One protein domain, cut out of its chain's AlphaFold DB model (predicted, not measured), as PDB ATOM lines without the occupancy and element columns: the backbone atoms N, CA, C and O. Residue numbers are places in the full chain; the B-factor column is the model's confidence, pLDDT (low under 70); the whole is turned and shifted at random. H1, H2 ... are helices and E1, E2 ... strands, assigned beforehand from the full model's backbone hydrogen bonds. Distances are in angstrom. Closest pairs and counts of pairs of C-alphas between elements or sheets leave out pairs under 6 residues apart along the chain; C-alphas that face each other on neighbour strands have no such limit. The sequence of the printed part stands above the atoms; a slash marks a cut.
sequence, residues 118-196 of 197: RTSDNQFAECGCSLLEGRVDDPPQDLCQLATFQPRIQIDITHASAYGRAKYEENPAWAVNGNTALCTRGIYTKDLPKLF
ATOM      1  N   ARG A 118      30.506  14.158  -4.378       94.94
ATOM      2  CA  ARG A 118      31.102  12.830  -4.422       94.94
ATOM      3  C   ARG A 118      31.169  12.261  -3.007       94.94
ATOM      4  O   ARG A 118      31.474  12.975  -2.053       94.94
ATOM      5  N   THR A 119      30.917  10.973  -2.868       95.94
ATOM      6  CA  THR A 119      31.045  10.224  -1.616       95.94
ATOM      7  C   THR A 119      32.322   9.377  -1.614       95.94
ATOM      8  O   THR A 119      32.965   9.165  -2.643       95.94
ATOM      9  N   SER A 120      32.748   8.901  -0.442       95.62
ATOM     10  CA  SER A 120      33.998   8.142  -0.277       95.62
ATOM     11  C   SER A 120      34.007   6.783  -0.978       95.62
ATOM     12  O   SER A 120      35.071   6.229  -1.225       95.62
ATOM     13  N   ASP A 121      32.828   6.242  -1.269       95.12
ATOM     14  CA  ASP A 121      32.600   5.044  -2.086       95.12
ATOM     15  C   ASP A 121      32.537   5.361  -3.595       95.12
ATOM     16  O   ASP A 121      32.168   4.501  -4.391       95.12
ATOM     17  N   ASN A 122      32.945   6.573  -3.995       92.44
ATOM     18  CA  ASN A 122      33.014   7.041  -5.378       92.44
ATOM     19  C   ASN A 122      31.651   7.119  -6.097       92.44
ATOM     20  O   ASN A 122      31.605   7.075  -7.324       92.44
ATOM     21  N   GLN A 123      30.564   7.250  -5.338       94.69
ATOM     22  CA  GLN A 123      29.229   7.577  -5.848       94.69
ATOM     23  C   GLN A 123      28.959   9.083  -5.702       94.69
ATOM     24  O   GLN A 123      29.822   9.848  -5.256       94.69
ATOM     25  N   PHE A 124      27.759   9.514  -6.085       95.12
ATOM     26  CA  PHE A 124      27.281  10.879  -5.896       95.12
ATOM     27  C   PHE A 124      25.987  10.908  -5.084       95.12
ATOM     28  O   PHE A 124      25.097  10.078  -5.295       95.12
ATOM     29  N   ALA A 125      25.871  11.887  -4.187       93.94
ATOM     30  CA  ALA A 125      24.689  12.092  -3.359       93.94
ATOM     31  C   ALA A 125      24.432  13.579  -3.075       93.94
ATOM     32  O   ALA A 125      25.367  14.382  -2.986       93.94
ATOM     33  N   GLU A 126      23.162  13.925  -2.887       91.62
ATOM     34  CA  GLU A 126      22.741  15.179  -2.262       91.62
ATOM     35  C   GLU A 126      22.898  15.059  -0.742       91.62
ATOM     36  O   GLU A 126      22.600  14.014  -0.162       91.62
ATOM     37  N   CYS A 127      23.358  16.118  -0.078       90.88
ATOM     38  CA  CYS A 127      23.366  16.169   1.380       90.88
ATOM     39  C   CYS A 127      21.982  16.518   1.931       90.88
ATOM     40  O   CYS A 127      21.409  17.540   1.567       90.88
ATOM     41  N   GLY A 128      21.500  15.722   2.885       88.62
ATOM     42  CA  GLY A 128      20.183  15.907   3.486       88.62
ATOM     43  C   GLY A 128      19.206  14.790   3.134       88.62
ATOM     44  O   GLY A 128      19.432  13.985   2.236       88.62
ATOM     45  N   CYS A 129      18.113  14.734   3.893       82.12
ATOM     46  CA  CYS A 129      17.006  13.799   3.678       82.12
ATOM     47  C   CYS A 129      15.761  14.493   3.113       82.12
ATOM     48  O   CYS A 129      14.676  13.942   3.208       82.12
ATOM     49  N   SER A 130      15.878  15.718   2.614       72.19
ATOM     50  CA  SER A 130      14.773  16.471   2.026       72.19
ATOM     51  C   SER A 130      15.287  17.070   0.735       72.19
ATOM     52  O   SER A 130      16.328  17.728   0.784       72.19
ATOM     53  N   LEU A 131      14.562  16.888  -0.367       63.62
ATOM     54  CA  LEU A 131      14.793  17.696  -1.558       63.62
ATOM     55  C   LEU A 131      14.469  19.137  -1.153       63.62
ATOM     56  O   LEU A 131      13.303  19.487  -0.948       63.62
ATOM     57  N   LEU A 132      15.502  19.935  -0.895       51.34
ATOM     58  CA  LEU A 132      15.330  21.340  -0.554       51.34
ATOM     59  C   LEU A 132      14.610  21.996  -1.739       51.34
ATOM     60  O   LEU A 132      15.131  21.973  -2.844       51.34
ATOM     61  N   GLU A 133      13.410  22.531  -1.472       50.56
ATOM     62  CA  GLU A 133      12.464  23.204  -2.393       50.56
ATOM     63  C   GLU A 133      11.168  22.447  -2.753       50.56
ATOM     64  O   GLU A 133      10.726  22.422  -3.898       50.56
ATOM     65  N   GLY A 134      10.466  21.911  -1.747       43.62
ATOM     66  CA  GLY A 134       8.990  21.925  -1.739       43.62
ATOM     67  C   GLY A 134       8.263  21.062  -2.777       43.62
ATOM     68  O   GLY A 134       7.061  21.236  -2.961       43.62
ATOM     69  N   ARG A 135       8.955  20.145  -3.465       50.09
ATOM     70  CA  ARG A 135       8.311  19.191  -4.386       50.09
ATOM     71  C   ARG A 135       7.853  17.906  -3.697       50.09
ATOM     72  O   ARG A 135       6.893  17.290  -4.150       50.09
ATOM     73  N   VAL A 136       8.504  17.520  -2.600       52.06
ATOM     74  CA  VAL A 136       8.136  16.359  -1.780       52.06
ATOM     75  C   VAL A 136       8.393  16.716  -0.319       52.06
ATOM     76  O   VAL A 136       9.548  16.830   0.088       52.06
ATOM     77  N   ASP A 137       7.325  16.920   0.454       51.19
ATOM     78  CA  ASP A 137       7.424  17.359   1.856       51.19
ATOM     79  C   ASP A 137       8.112  16.321   2.763       51.19
ATOM     80  O   ASP A 137       8.689  16.697   3.775       51.19
ATOM     81  N   ASP A 138       8.136  15.047   2.360       58.62
ATOM     82  CA  ASP A 138       8.860  13.967   3.034       58.62
ATOM     83  C   ASP A 138       9.268  12.898   2.002       58.62
ATOM     84  O   ASP A 138       8.435  12.058   1.638       58.62
ATOM     85  N   PRO A 139      10.508  12.888   1.467       59.88
ATOM     86  CA  PRO A 139      10.923  11.778   0.622       59.88
ATOM     87  C   PRO A 139      10.910  10.485   1.454       59.88
ATOM     88  O   PRO A 139      11.162  10.523   2.665       59.88
ATOM     89  N   PRO A 140      10.614   9.330   0.833       65.94
ATOM     90  CA  PRO A 140      10.571   8.057   1.538       65.94
ATOM     91  C   PRO A 140      11.834   7.851   2.392       65.94
ATOM     92  O   PRO A 140      12.960   7.984   1.903       65.94
ATOM     93  N   GLN A 141      11.656   7.573   3.692       67.88
ATOM     94  CA  GLN A 141      12.770   7.499   4.655       67.88
ATOM     95  C   GLN A 141      13.832   6.456   4.270       67.88
ATOM     96  O   GLN A 141      14.981   6.559   4.698       67.88
ATOM     97  N   ASP A 142      13.460   5.459   3.469       79.12
ATOM     98  CA  ASP A 142      14.344   4.424   2.941       79.12
ATOM     99  C   ASP A 142      15.356   4.950   1.913       79.12
ATOM    100  O   ASP A 142      16.401   4.325   1.722       79.12
ATOM    101  N   LEU A 143      15.113   6.113   1.302       86.50
ATOM    102  CA  LEU A 143      16.055   6.727   0.363       86.50
ATOM    103  C   LEU A 143      17.186   7.478   1.075       86.50
ATOM    104  O   LEU A 143      18.284   7.571   0.521       86.50
ATOM    105  N   CYS A 144      16.958   7.969   2.301       88.94
ATOM    106  CA  CYS A 144      17.971   8.717   3.043       88.94
ATOM    107  C   CYS A 144      18.966   7.798   3.765       88.94
ATOM    108  O   CYS A 144      18.737   7.305   4.879       88.94
ATOM    109  N   GLN A 145      20.117   7.604   3.134       92.81
ATOM    110  CA  GLN A 145      21.127   6.630   3.530       92.81
ATOM    111  C   GLN A 145      22.336   7.316   4.173       92.81
ATOM    112  O   GLN A 145      22.600   8.495   3.945       92.81
ATOM    113  N   LEU A 146      23.090   6.574   4.992       95.50
ATOM    114  CA  LEU A 146      24.382   7.049   5.497       95.50
ATOM    115  C   LEU A 146      25.329   7.292   4.320       95.50
ATOM    116  O   LEU A 146      25.503   6.414   3.480       95.50
ATOM    117  N   ALA A 147      25.966   8.457   4.303       95.69
ATOM    118  CA  ALA A 147      26.886   8.865   3.253       95.69
ATOM    119  C   ALA A 147      28.098   9.569   3.870       95.69
ATOM    120  O   ALA A 147      27.980  10.357   4.810       95.69
ATOM    121  N   THR A 148      29.286   9.289   3.336       96.75
ATOM    122  CA  THR A 148      30.518   9.996   3.716       96.75
ATOM    123  C   THR A 148      30.969  10.852   2.545       96.75
ATOM    124  O   THR A 148      31.513  10.338   1.573       96.75
ATOM    125  N   PHE A 149      30.741  12.157   2.635       95.94
ATOM    126  CA  PHE A 149      31.019  13.099   1.554       95.94
ATOM    127  C   PHE A 149      32.511  13.442   1.416       95.94
ATOM    128  O   PHE A 149      33.259  13.500   2.400       95.94
ATOM    129  N   GLN A 150      32.934  13.683   0.174       94.19
ATOM    130  CA  GLN A 150      34.263  14.136  -0.224       94.19
ATOM    131  C   GLN A 150      34.142  15.310  -1.223       94.19
ATOM    132  O   GLN A 150      33.862  15.086  -2.401       94.19
ATOM    133  N   PRO A 151      34.387  16.563  -0.789       92.75
ATOM    134  CA  PRO A 151      34.820  16.968   0.551       92.75
ATOM    135  C   PRO A 151      33.733  16.762   1.615       92.75
ATOM    136  O   PRO A 151      32.557  16.595   1.306       92.75
ATOM    137  N   ARG A 152      34.132  16.784   2.892       95.25
ATOM    138  CA  ARG A 152      33.170  16.758   4.003       95.25
ATOM    139  C   ARG A 152      32.308  18.019   3.966       95.25
ATOM    140  O   ARG A 152      32.847  19.118   3.866       95.25
ATOM    141  N   ILE A 153      30.999  17.848   4.114       94.88
ATOM    142  CA  ILE A 153      30.028  18.946   4.115       94.88
ATOM    143  C   ILE A 153      29.734  19.323   5.560       94.88
ATOM    144  O   ILE A 153      29.183  18.524   6.319       94.88
ATOM    145  N   GLN A 154      30.122  20.533   5.939       95.81
ATOM    146  CA  GLN A 154      29.963  21.052   7.290       95.81
ATOM    147  C   GLN A 154      29.388  22.465   7.248       95.81
ATOM    148  O   GLN A 154      29.756  23.259   6.383       95.81
ATOM    149  N   ILE A 155      28.522  22.776   8.206       94.69
ATOM    150  CA  ILE A 155      27.920  24.098   8.370       94.69
ATOM    151  C   ILE A 155      28.309  24.637   9.745       94.69
ATOM    152  O   ILE A 155      28.157  23.949  10.758       94.69
ATOM    153  N   ASP A 156      28.823  25.866   9.775       96.62
ATOM    154  CA  ASP A 156      29.028  26.618  11.012       96.62
ATOM    155  C   ASP A 156      27.683  27.179  11.486       96.62
ATOM    156  O   ASP A 156      27.040  27.977  10.803       96.62
ATOM    157  N   ILE A 157      27.254  26.740  12.666       96.62
ATOM    158  CA  ILE A 157      25.990  27.135  13.292       96.62
ATOM    159  C   ILE A 157      26.207  28.057  14.502       96.62
ATOM    160  O   ILE A 157      25.285  28.256  15.291       96.62
ATOM    161  N   THR A 158      27.398  28.652  14.660       97.25
ATOM    162  CA  THR A 158      27.740  29.576  15.763       97.25
ATOM    163  C   THR A 158      26.760  30.747  15.870       97.25
ATOM    164  O   THR A 158      26.405  31.163  16.972       97.25
ATOM    165  N   HIS A 159      26.305  31.270  14.730       96.50
ATOM    166  CA  HIS A 159      25.396  32.418  14.653       96.50
ATOM    167  C   HIS A 159      23.965  32.035  14.257       96.50
ATOM    168  O   HIS A 159      23.157  32.907  13.938       96.50
ATOM    169  N   ALA A 160      23.638  30.740  14.269       94.00
ATOM    170  CA  ALA A 160      22.282  30.298  13.997       94.00
ATOM    171  C   ALA A 160      21.335  30.776  15.110       94.00
ATOM    172  O   ALA A 160      21.659  30.723  16.298       94.00
ATOM    173  N   SER A 161      20.133  31.215  14.731       96.31
ATOM    174  CA  SER A 161      19.050  31.398  15.701       96.31
ATOM    175  C   SER A 161      18.694  30.056  16.346       96.31
ATOM    176  O   SER A 161      18.988  29.000  15.786       96.31
ATOM    177  N   ALA A 162      18.002  30.070  17.489       94.75
ATOM    178  CA  ALA A 162      17.540  28.833  18.127       94.75
ATOM    179  C   ALA A 162      16.733  27.951  17.153       94.75
ATOM    180  O   ALA A 162      16.961  26.750  17.065       94.75
ATOM    181  N   TYR A 163      15.863  28.572  16.351       91.50
ATOM    182  CA  TYR A 163      15.107  27.883  15.306       91.50
ATOM    183  C   TYR A 163      16.006  27.330  14.188       91.50
ATOM    184  O   TYR A 163      15.848  26.186  13.775       91.50
ATOM    185  N   GLY A 164      16.978  28.114  13.709       88.88
ATOM    186  CA  GLY A 164      17.919  27.657  12.681       88.88
ATOM    187  C   GLY A 164      18.800  26.500  13.155       88.88
ATOM    188  O   GLY A 164      19.103  25.604  12.379       88.88
ATOM    189  N   ARG A 165      19.169  26.495  14.437       94.00
ATOM    190  CA  ARG A 165      19.930  25.420  15.073       94.00
ATOM    191  C   ARG A 165      19.101  24.142  15.232       94.00
ATOM    192  O   ARG A 165      19.587  23.076  14.864       94.00
ATOM    193  N   ALA A 166      17.847  24.266  15.671       91.50
ATOM    194  CA  ALA A 166      16.917  23.142  15.795       91.50
ATOM    195  C   ALA A 166      16.740  22.386  14.466       91.50
ATOM    196  O   ALA A 166      16.758  21.161  14.460       91.50
ATOM    197  N   LYS A 167      16.713  23.091  13.321       90.06
ATOM    198  CA  LYS A 167      16.660  22.452  11.990       90.06
ATOM    199  C   LYS A 167      17.783  21.442  11.731       90.06
ATOM    200  O   LYS A 167      17.567  20.501  10.974       90.06
ATOM    201  N   TYR A 168      18.966  21.639  12.313       91.81
ATOM    202  CA  TYR A 168      20.080  20.697  12.191       91.81
ATOM    203  C   TYR A 168      20.067  19.651  13.307       91.81
ATOM    204  O   TYR A 168      20.366  18.494  13.048       91.81
ATOM    205  N   GLU A 169      19.720  20.036  14.536       91.69
ATOM    206  CA  GLU A 169      19.699  19.120  15.686       91.69
ATOM    207  C   GLU A 169      18.571  18.078  15.601       91.69
ATOM    208  O   GLU A 169      18.743  16.947  16.049       91.69
ATOM    209  N   GLU A 170      17.434  18.436  15.002       90.25
ATOM    210  CA  GLU A 170      16.265  17.562  14.843       90.25
ATOM    211  C   GLU A 170      16.316  16.728  13.552       90.25
ATOM    212  O   GLU A 170      15.568  15.759  13.407       90.25
ATOM    213  N   ASN A 171      17.197  17.073  12.609       88.62
ATOM    214  CA  ASN A 171      17.282  16.406  11.315       88.62
ATOM    215  C   ASN A 171      18.317  15.265  11.346       88.62
ATOM    216  O   ASN A 171      19.512  15.524  11.513       88.62
ATOM    217  N   PRO A 172      17.909  14.004  11.096       89.19
ATOM    218  CA  PRO A 172      18.799  12.845  11.181       89.19
ATOM    219  C   PRO A 172      19.934  12.845  10.148       89.19
ATOM    220  O   PRO A 172      20.858  12.036  10.267       89.19
ATOM    221  N   ALA A 173      19.888  13.712   9.131       91.50
ATOM    222  CA  ALA A 173      20.983  13.871   8.183       91.50
ATOM    223  C   ALA A 173      22.220  14.543   8.785       91.50
ATOM    224  O   ALA A 173      23.322  14.383   8.250       91.50
ATOM    225  N   TRP A 174      22.066  15.260   9.898       94.69
ATOM    226  CA  TRP A 174      23.107  16.098  10.471       94.69
ATOM    227  C   TRP A 174      23.583  15.559  11.819       94.69
ATOM    228  O   TRP A 174      22.808  15.321  12.738       94.69
ATOM    229  N   ALA A 175      24.897  15.404  11.956       96.69
ATOM    230  CA  ALA A 175      25.545  15.160  13.235       96.69
ATOM    231  C   ALA A 175      26.060  16.492  13.789       96.69
ATOM    232  O   ALA A 175      27.014  17.068  13.256       96.69
ATOM    233  N   VAL A 176      25.428  16.988  14.852       96.50
ATOM    234  CA  VAL A 176      25.795  18.260  15.485       96.50
ATOM    235  C   VAL A 176      26.814  18.030  16.603       96.50
ATOM    236  O   VAL A 176      26.590  17.233  17.511       96.50
ATOM    237  N   ASN A 177      27.936  18.752  16.556       96.38
ATOM    238  CA  ASN A 177      28.942  18.786  17.617       96.38
ATOM    239  C   ASN A 177      29.358  20.235  17.898       96.38
ATOM    240  O   ASN A 177      30.034  20.875  17.089       96.38
ATOM    241  N   GLY A 178      28.941  20.767  19.049       95.00
ATOM    242  CA  GLY A 178      29.214  22.153  19.429       95.00
ATOM    243  C   GLY A 178      28.575  23.140  18.453       95.00
ATOM    244  O   GLY A 178      27.353  23.254  18.406       95.00
ATOM    245  N   ASN A 179      29.401  23.852  17.685       96.81
ATOM    246  CA  ASN A 179      28.963  24.858  16.710       96.81
ATOM    247  C   ASN A 179      29.075  24.387  15.255       96.81
ATOM    248  O   ASN A 179      29.055  25.200  14.335       96.81
ATOM    249  N   THR A 180      29.197  23.084  15.027       97.56
ATOM    250  CA  THR A 180      29.302  22.529  13.678       97.56
ATOM    251  C   THR A 180      28.248  21.456  13.468       97.56
ATOM    252  O   THR A 180      28.098  20.560  14.299       97.56
ATOM    253  N   ALA A 181      27.542  21.535  12.341       97.00
ATOM    254  CA  ALA A 181      26.679  20.476  11.836       97.00
ATOM    255  C   ALA A 181      27.382  19.778  10.665       97.00
ATOM    256  O   ALA A 181      27.714  20.419   9.668       97.00
ATOM    257  N   LEU A 182      27.643  18.477  10.791       97.25
ATOM    258  CA  LEU A 182      28.266  17.654   9.753       97.25
ATOM    259  C   LEU A 182      27.197  16.836   9.029       97.25
ATOM    260  O   LEU A 182      26.424  16.133   9.679       97.25
ATOM    261  N   CYS A 183      27.188  16.867   7.699       95.69
ATOM    262  CA  CYS A 183      26.284  16.029   6.921       95.69
ATOM    263  C   CYS A 183      26.759  14.574   6.928       95.69
ATOM    264  O   CYS A 183      27.889  14.276   6.534       95.69
ATOM    265  N   THR A 184      25.898  13.671   7.386       96.12
ATOM    266  CA  THR A 184      26.188  12.233   7.539       96.12
ATOM    267  C   THR A 184      25.225  11.339   6.771       96.12
ATOM    268  O   THR A 184      25.435  10.126   6.692       96.12
ATOM    269  N   ARG A 185      24.171  11.925   6.196       94.88
ATOM    270  CA  ARG A 185      23.234  11.230   5.322       94.88
ATOM    271  C   ARG A 185      22.908  12.051   4.093       94.88
ATOM    272  O   ARG A 185      23.004  13.278   4.106       94.88
ATOM    273  N   GLY A 186      22.499  11.342   3.058       92.94
ATOM    274  CA  GLY A 186      22.123  11.919   1.789       92.94
ATOM    275  C   GLY A 186      21.229  10.999   0.981       92.94
ATOM    276  O   GLY A 186      21.016   9.837   1.342       92.94
ATOM    277  N   ILE A 187      20.750  11.525  -0.139       91.81
ATOM    278  CA  ILE A 187      20.050  10.755  -1.164       91.81
ATOM    279  C   ILE A 187      21.038  10.519  -2.304       91.81
ATOM    280  O   ILE A 187      21.557  11.464  -2.900       91.81
ATOM    281  N   TYR A 188      21.338   9.252  -2.584       93.38
ATOM    282  CA  TYR A 188      22.217   8.890  -3.691       93.38
ATOM    283  C   TYR A 188      21.541   9.173  -5.032       93.38
ATOM    284  O   TYR A 188      20.344   8.962  -5.206       93.38
ATOM    285  N   THR A 189      22.325   9.600  -6.015       92.06
ATOM    286  CA  THR A 189      21.813  10.017  -7.332       92.06
ATOM    287  C   THR A 189      21.096   8.905  -8.099       92.06
ATOM    288  O   THR A 189      20.075   9.172  -8.723       92.06
ATOM    289  N   LYS A 190      21.507   7.644  -7.925       90.94
ATOM    290  CA  LYS A 190      20.782   6.451  -8.414       90.94
ATOM    291  C   LYS A 190      19.338   6.324  -7.910       90.94
ATOM    292  O   LYS A 190      18.533   5.625  -8.518       90.94
ATOM    293  N   ASP A 191      19.041   6.926  -6.763       88.81
ATOM    294  CA  ASP A 191      17.749   6.845  -6.091       88.81
ATOM    295  C   ASP A 191      16.869   8.069  -6.400       88.81
ATOM    296  O   ASP A 191      15.652   7.979  -6.262       88.81
ATOM    297  N   LEU A 192      17.454   9.168  -6.897       84.62
ATOM    298  CA  LEU A 192      16.734  10.387  -7.277       84.62
ATOM    299  C   LEU A 192      15.642  10.175  -8.339       84.62
ATOM    300  O   LEU A 192      14.577  10.761  -8.163       84.62
ATOM    301  N   PRO A 193      15.795   9.337  -9.390       82.19
ATOM    302  CA  PRO A 193      14.730   9.127 -10.376       82.19
ATOM    303  C   PRO A 193      13.403   8.666  -9.767       82.19
ATOM    304  O   PRO A 193      12.349   8.986 -10.300       82.19
ATOM    305  N   LYS A 194      13.441   7.971  -8.619       79.31
ATOM    306  CA  LYS A 194      12.246   7.521  -7.883       79.31
ATOM    307  C   LYS A 194      11.437   8.671  -7.269       79.31
ATOM    308  O   LYS A 194      10.373   8.429  -6.715       79.31
ATOM    309  N   LEU A 195      11.982   9.888  -7.277       72.50
ATOM    310  CA  LEU A 195      11.346  11.099  -6.758       72.50
ATOM    311  C   LEU A 195      10.710  11.945  -7.870       72.50
ATOM    312  O   LEU A 195       9.896  12.812  -7.568       72.50
ATOM    313  N   PHE A 196      11.081  11.706  -9.132       65.50
ATOM    314  CA  PHE A 196      10.586  12.446 -10.299       65.50
ATOM    315  C   PHE A 196       9.589  11.640 -11.150       65.50
ATOM    316  O   PHE A 196       8.897  12.226 -11.979       65.50
TER     317      PHE A 196
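What this domain is: This is residues 118 to 196 of the 197 residues of an uncharacterized protein of Aliidiomarina sp. IM1326 (UniProt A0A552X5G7). Two small three-stranded sheets sit end to end, joined where E5 of one runs on into E6 of the other; H1 packs on one face of the sheet E3 E5 E4, and short H2 lies at the far end beyond E6. The long axis runs from the E4-E5 hairpin, with Gly 178 in its turn, to Phe 196 in H2, while residues 128 to 143 make a long unnamed link between E1 and E2. The printed part has 79 residues, with the named elements in the order E1 E2 E3 H1 E4 E5 E6 H2; both sheets, E3 - E5 - E4 and E1 - E6 - E2, are antiparallel. The class is mixed, helices and strands, though under half of the residues, 34, are in named elements. It is compact, with a radius of gyration of the C-alphas of 12.8 A and spans of 36 by 28 by 17 A.

Where its parts are: In one sheet, E3 is residues 154 to 156, 6.8 A long, E5 is residues 180 to 183, 9.8 A, and E4 is residues 174 to 177, 9.6 A. H1 is residues 162 to 169, 10.2 A long, with C-alpha 162 at (17.540, 28.833, 18.127). In the other sheet, E1 is residues 124 to 127, 9.8 A, beginning at C-alpha 124 at (27.281, 10.879, -5.896); E6 is residues 185 to 188, 9.4 A, and E2 is residues 144 to 146, 7.1 A. H2 is residues 193 to 196, 5.3 A, ending at C-alpha 196 at (10.586, 12.446, -10.299).

How they stand to each other: E5 is the inner strand between E3 and E4. E4 and E5 form a hairpin, antiparallel at 153 degrees, with N 175 and O 182 2.8 A apart, within hydrogen-bond range. E3 and E5 are antiparallel at 156 degrees, with N 155 and O 181 at 2.9 A. H1 is on this sheet at a height of 10.7 A and stands up from it, its line rising 43 degrees; its closest C-alphas to E4 are those of Tyr 168 and Trp 174, 5.8 A. E3, H1 and E4 make a split strand-helix-strand unit, two strands running the same way with E5 between them, and its crossover is right-handed. E5 runs on into E6 across one residue at 30 degrees. E6 is antiparallel to E1 at 136 degrees, with N 126 and O 187 at 2.9 A, and to E2 at 116 degrees, with N 145 and O 186 at 3.0 A. Residues 118 to 119 also pair with residues 149 to 150, antiparallel. H2 is not on either sheet and is apart from E1 and E2. In H1, 3 of 4 O i to N i+4 pairs are within hydrogen-bond range; H2 is too short for such a pair.

The domain as a whole: The C-alphas farthest apart, those of Gly 178 and Phe 196, are 36.4 A apart. The printed part has no cut. The link from E1 to E2, 16 residues, is long. The mean pLDDT of the printed part is 86.8, with residues 131 to 141 and residue 196 under 70.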